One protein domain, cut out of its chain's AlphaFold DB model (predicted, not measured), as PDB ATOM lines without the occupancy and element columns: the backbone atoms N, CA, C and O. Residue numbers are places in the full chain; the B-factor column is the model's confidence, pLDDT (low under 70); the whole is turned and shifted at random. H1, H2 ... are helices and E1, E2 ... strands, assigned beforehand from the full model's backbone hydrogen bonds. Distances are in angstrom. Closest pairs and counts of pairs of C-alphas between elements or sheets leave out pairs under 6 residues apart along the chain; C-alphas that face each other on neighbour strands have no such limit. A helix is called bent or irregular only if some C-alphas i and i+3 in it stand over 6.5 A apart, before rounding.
ATOM      1  N   LEU A  10      95.101  68.206   7.900       85.62
ATOM      2  CA  LEU A  10      94.778  69.290   6.985       85.62
ATOM      3  C   LEU A  10      93.335  69.164   6.507       85.62
ATOM      4  O   LEU A  10      92.931  68.124   5.988       85.62
ATOM      5  N   ILE A  11      92.563  70.238   6.666       86.25
ATOM      6  CA  ILE A  11      91.198  70.317   6.146       86.25
ATOM      7  C   ILE A  11      91.264  70.559   4.637       86.25
ATOM      8  O   ILE A  11      91.780  71.582   4.185       86.25
ATOM      9  N   VAL A  12      90.701  69.637   3.859       85.81
ATOM     10  CA  VAL A  12      90.648  69.731   2.398       85.81
ATOM     11  C   VAL A  12      89.430  70.549   1.991       85.81
ATOM     12  O   VAL A  12      88.284  70.128   2.166       85.81
ATOM     13  N   LYS A  13      89.678  71.721   1.406       84.56
ATOM     14  CA  LYS A  13      88.642  72.579   0.822       84.56
ATOM     15  C   LYS A  13      88.443  72.209  -0.651       84.56
ATOM     16  O   LYS A  13      89.032  72.822  -1.533       84.56
ATOM     17  N   GLY A  14      87.673  71.151  -0.902       81.81
ATOM     18  CA  GLY A  14      87.267  70.743  -2.255       81.81
ATOM     19  C   GLY A  14      85.988  71.445  -2.735       81.81
ATOM     20  O   GLY A  14      85.441  72.288  -2.027       81.81
ATOM     21  N   LYS A  15      85.463  71.045  -3.904       83.31
ATOM     22  CA  LYS A  15      84.148  71.509  -4.405       83.31
ATOM     23  C   LYS A  15      83.014  71.217  -3.415       83.31
ATOM     24  O   LYS A  15      82.177  72.076  -3.169       83.31
ATOM     25  N   ASP A  16      83.071  70.057  -2.767       84.69
ATOM     26  CA  ASP A  16      82.066  69.595  -1.799       84.69
ATOM     27  C   ASP A  16      82.191  70.282  -0.423       84.69
ATOM     28  O   ASP A  16      81.428  69.989   0.495       84.69
ATOM     29  N   TYR A  17      83.172  71.174  -0.226       86.44
ATOM     30  CA  TYR A  17      83.463  71.766   1.084       86.44
ATOM     31  C   TYR A  17      82.268  72.516   1.675       86.44
ATOM     32  O   TYR A  17      82.001  72.380   2.865       86.44
ATOM     33  N   ASN A  18      81.542  73.288   0.862       87.62
ATOM     34  CA  ASN A  18      80.390  74.051   1.346       87.62
ATOM     35  C   ASN A  18      79.233  73.136   1.768       87.62
ATOM     36  O   ASN A  18      78.612  73.384   2.800       87.62
ATOM     37  N   GLU A  19      78.991  72.052   1.029       89.12
ATOM     38  CA  GLU A  19      77.969  71.062   1.384       89.12
ATOM     39  C   GLU A  19      78.335  70.303   2.659       89.12
ATOM     40  O   GLU A  19      77.516  70.172   3.572       89.12
ATOM     41  N   LEU A  20      79.587  69.841   2.747       88.38
ATOM     42  CA  LEU A  20      80.099  69.148   3.922       88.38
ATOM     43  C   LEU A  20      80.032  70.063   5.147       88.38
ATOM     44  O   LEU A  20      79.439  69.680   6.150       88.38
ATOM     45  N   LYS A  21      80.522  71.302   5.040       85.88
ATOM     46  CA  LYS A  21      80.464  72.300   6.115       85.88
ATOM     47  C   LYS A  21      79.030  72.570   6.576       85.88
ATOM     48  O   LYS A  21      78.798  72.626   7.781       85.88
ATOM     49  N   GLY A  22      78.074  72.709   5.653       87.81
ATOM     50  CA  GLY A  22      76.658  72.911   5.990       87.81
ATOM     51  C   GLY A  22      76.064  71.751   6.794       87.81
ATOM     52  O   GLY A  22      75.255  71.965   7.692       87.81
ATOM     53  N   LYS A  23      76.531  70.527   6.533       89.19
ATOM     54  CA  LYS A  23      76.169  69.313   7.278       89.19
ATOM     55  C   LYS A  23      77.105  69.012   8.458       89.19
ATOM     56  O   LYS A  23      76.992  67.957   9.073       89.19
ATOM     57  N   ASN A  24      78.024  69.925   8.774       88.75
ATOM     58  CA  ASN A  24      79.048  69.770   9.805       88.75
ATOM     59  C   ASN A  24      80.000  68.581   9.571       88.75
ATOM     60  O   ASN A  24      80.527  68.007  10.513       88.75
ATOM     61  N   PHE A  25      80.240  68.199   8.322       89.31
ATOM     62  CA  PHE A  25      81.271  67.245   7.937       89.31
ATOM     63  C   PHE A  25      82.549  67.963   7.514       89.31
ATOM     64  O   PHE A  25      82.532  69.002   6.852       89.31
ATOM     65  N   TRP A  26      83.680  67.360   7.854       87.69
ATOM     66  CA  TRP A  26      85.002  67.904   7.592       87.69
ATOM     67  C   TRP A  26      85.849  66.837   6.919       87.69
ATOM     68  O   TRP A  26      86.098  65.771   7.478       87.69
ATOM     69  N   ARG A  27      86.300  67.117   5.696       89.00
ATOM     70  CA  ARG A  27      87.259  66.260   4.999       89.00
ATOM     71  C   ARG A  27      88.656  66.608   5.505       89.00
ATOM     72  O   ARG A  27      89.135  67.714   5.260       89.00
ATOM     73  N   ILE A  28      89.283  65.693   6.238       87.62
ATOM     74  CA  ILE A  28      90.568  65.916   6.906       87.62
ATOM     75  C   ILE A  28      91.559  64.851   6.436       87.62
ATOM     76  O   ILE A  28      91.296  63.651   6.525       87.62
ATOM     77  N   VAL A  29      92.714  65.293   5.949       89.31
ATOM     78  CA  VAL A  29      93.882  64.436   5.726       89.31
ATOM     79  C   VAL A  29      94.632  64.355   7.044       89.31
ATOM     80  O   VAL A  29      95.092  65.376   7.556       89.31
ATOM     81  N   THR A  30      94.737  63.164   7.623       87.81
ATOM     82  CA  THR A  30      95.491  62.967   8.866       87.81
ATOM     83  C   THR A  30      96.981  63.202   8.635       87.81
ATOM     84  O   THR A  30      97.481  63.062   7.521       87.81
ATOM     85  N   GLN A  31      97.717  63.525   9.700       83.44
ATOM     86  CA  GLN A  31      99.162  63.751   9.618       83.44
ATOM     87  C   GLN A  31      99.928  62.586   8.961       83.44
ATOM     88  O   GLN A  31     100.876  62.832   8.221       83.44
ATOM     89  N   THR A  32      99.467  61.343   9.144       83.94
ATOM     90  CA  THR A  32     100.034  60.136   8.521       83.94
ATOM     91  C   THR A  32     100.017  60.186   6.996       83.94
ATOM     92  O   THR A  32     100.984  59.787   6.361       83.94
ATOM     93  N   HIS A  33      98.940  60.709   6.409       86.62
ATOM     94  CA  HIS A  33      98.782  60.798   4.957       86.62
ATOM     95  C   HIS A  33      99.085  62.194   4.405       86.62
ATOM     96  O   HIS A  33      99.024  62.411   3.198       86.62
ATOM     97  N   LEU A  34      99.431  63.153   5.268       84.69
ATOM     98  CA  LEU A  34      99.725  64.526   4.872       84.69
ATOM     99  C   LEU A  34     100.926  64.594   3.917       84.69
ATOM    100  O   LEU A  34     100.880  65.337   2.940       84.69
ATOM    101  N   GLN A  35     101.976  63.801   4.166       85.56
ATOM    102  CA  GLN A  35     103.148  63.753   3.283       85.56
ATOM    103  C   GLN A  35     102.803  63.219   1.890       85.56
ATOM    104  O   GLN A  35     103.236  63.785   0.888       85.56
ATOM    105  N   GLU A  36     102.014  62.147   1.816       87.81
ATOM    106  CA  GLU A  36     101.582  61.570   0.541       87.81
ATOM    107  C   GLU A  36     100.618  62.502  -0.194       87.81
ATOM    108  O   GLU A  36     100.737  62.691  -1.406       87.81
ATOM    109  N   TYR A  37      99.712  63.149   0.539       88.50
ATOM    110  CA  TYR A  37      98.794  64.141  -0.006       88.50
ATOM    111  C   TYR A  37      99.532  65.367  -0.544       88.50
ATOM    112  O   TYR A  37      99.173  65.870  -1.599       88.50
ATOM    113  N   GLY A  38     100.596  65.827   0.116       84.62
ATOM    114  CA  GLY A  38     101.412  66.933  -0.392       84.62
ATOM    115  C   GLY A  38     102.075  66.626  -1.740       84.62
ATOM    116  O   GLY A  38     102.235  67.525  -2.556       84.62
ATOM    117  N   LYS A  39     102.420  65.356  -1.994       88.56
ATOM    118  CA  LYS A  39     103.058  64.918  -3.248       88.56
ATOM    119  C   LYS A  39     102.058  64.583  -4.352       88.56
ATOM    120  O   LYS A  39     102.310  64.873  -5.513       88.56
ATOM    121  N   THR A  40     100.955  63.929  -3.997       87.06
ATOM    122  CA  THR A  40      99.991  63.371  -4.964       87.06
ATOM    123  C   THR A  40      98.718  64.201  -5.099       87.06
ATOM    124  O   THR A  40      97.968  64.017  -6.051       87.06
ATOM    125  N   GLN A  41      98.428  65.062  -4.117       82.69
ATOM    126  CA  GLN A  41      97.145  65.750  -3.926       82.69
ATOM    127  C   GLN A  41      95.932  64.807  -3.963       82.69
ATOM    128  O   GLN A  41      94.807  65.218  -4.256       82.69
ATOM    129  N   ASN A  42      96.144  63.529  -3.638       83.56
ATOM    130  CA  ASN A  42      95.130  62.503  -3.795       83.56
ATOM    131  C   ASN A  42      94.057  62.606  -2.701       83.56
ATOM    132  O   ASN A  42      94.295  62.293  -1.536       83.56
ATOM    133  N   ILE A  43      92.846  63.009  -3.082       82.88
ATOM    134  CA  ILE A  43      91.707  63.198  -2.168       82.88
ATOM    135  C   ILE A  43      91.316  61.897  -1.448       82.88
ATOM    136  O   ILE A  43      90.776  61.970  -0.347       82.88
ATOM    137  N   ASN A  44      91.640  60.722  -2.000       84.62
ATOM    138  CA  ASN A  44      91.376  59.427  -1.358       84.62
ATOM    139  C   ASN A  44      92.135  59.237  -0.032       84.62
ATOM    140  O   ASN A  44      91.723  58.445   0.810       84.62
ATOM    141  N   LEU A  45      93.219  59.990   0.175       85.69
ATOM    142  CA  LEU A  45      93.970  60.020   1.432       85.69
ATOM    143  C   LEU A  45      93.256  60.829   2.528       85.69
ATOM    144  O   LEU A  45      93.604  60.742   3.708       85.69
ATOM    145  N   ALA A  46      92.271  61.641   2.146       87.62
ATOM    146  CA  ALA A  46      91.465  62.421   3.066       87.62
ATOM    147  C   ALA A  46      90.258  61.604   3.526       87.62
ATOM    148  O   ALA A  46      89.526  61.034   2.716       87.62
ATOM    149  N   LYS A  47      89.992  61.609   4.832       87.69
ATOM    150  CA  LYS A  47      88.814  60.952   5.398       87.69
ATOM    151  C   LYS A  47      87.768  61.996   5.764       87.69
ATOM    152  O   LYS A  47      88.101  63.107   6.173       87.69
ATOM    153  N   ILE A  48      86.497  61.658   5.575       87.69
ATOM    154  CA  ILE A  48      85.392  62.509   6.011       87.69
ATOM    155  C   ILE A  48      85.130  62.195   7.477       87.69
ATOM    156  O   ILE A  48      84.903  61.044   7.837       87.69
ATOM    157  N   PHE A  49      85.166  63.229   8.303       86.62
ATOM    158  CA  PHE A  49      84.852  63.146   9.715       86.62
ATOM    159  C   PHE A  49      83.610  63.974  10.020       86.62
ATOM    160  O   PHE A  49      83.410  65.044   9.436       86.62
ATOM    161  N   SER A  50      82.789  63.499  10.950       86.81
ATOM    162  CA  SER A  50      81.658  64.273  11.446       86.81
ATOM    163  C   SER A  50      82.122  65.249  12.525       86.81
ATOM    164  O   SER A  50      82.762  64.867  13.502       86.81
ATOM    165  N   GLY A  51      81.768  66.520  12.369       82.50
ATOM    166  CA  GLY A  51      81.954  67.591  13.347       82.50
ATOM    167  C   GLY A  51      81.369  67.254  14.713       82.50
ATOM    168  O   GLY A  51      81.931  67.650  15.726       82.50
TER     169      GLY A  51
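This is residues 10 to 51 of the 66 residues of the protein "Short-chain dehydrogenase" of Chitinophagaceae bacterium (UniProt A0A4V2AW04). A short two-stranded antiparallel ribbon, E1 with E2, has a small helix near each end: H1 by the first residues of E1, and H2 beyond the last residue of E1. On the side of E1 away from E2, residues 10 to 11 pair with it, adding a short third stretch to the ribbon. The 42 printed residues include two named helices and two named strands, in the order H1, E1, H2, E2, and the class is mixed, helices and strands. The whole is compact, with a radius of gyration of the C-alphas of 10.1 A, and elongated in outline, spanning 29 by 18 by 13 A.

The sheet is made of E1, residues 25 to 30, and E2, residues 46 to 50, which are antiparallel neighbours with 139 degrees between their N-to-C directions. The C-alphas of Arg 27 and Ile 48 face each other at 4.3 A. Across the pair, N 26 and O 49 are within hydrogen-bond range at 2.8 A, as are N 47 and O 28 at 3.0 A. Residues 10 to 11 pair antiparallel with residues 28 to 29 of E1. H1, residues 17 to 22, comes closest to E1 at the C-alphas of Leu 20 and Trp 26, 6.2 A apart. H1 and E2 are apart. H2, residues 31 to 40, comes closest to E1 at the C-alphas of Val 29 and Tyr 37, 7.6 A apart. The closest C-alphas of H2 and E2 are those of His 33 and Ala 46, at 7.7 A. H1 and H2 are apart. Every O i to N i+4 pair in H1 is within hydrogen-bond range, and 4 of 6 are in H2.

E1 measures 14.9 A from C-alpha 25 at (81.271, 67.245, 7.937) to C-alpha 30 at (95.491, 62.967, 8.866). E2 measures 13.0 A and ends at C-alpha 50, (81.658, 64.273, 11.446). H2 measures 14.6 A and is irregular, with C-alphas 32 and 35 lying 7.1 A apart. H1 measures 8.5 A and begins at C-alpha 17, (83.463, 71.766, 1.084).

The C-alphas farthest apart are those of Lys 23 and Lys 39, at 29.2 A. The printed part runs from residue 10 to 51 with no cut, and its first and last C-alphas are 14.4 A apart. The links H1 to E1, E1 to H2 and H2 to E2 are tight, with 2, 0 and 5 residues between the elements. The mean pLDDT of the printed part of this model is 86.3, and no printed residue is under 70.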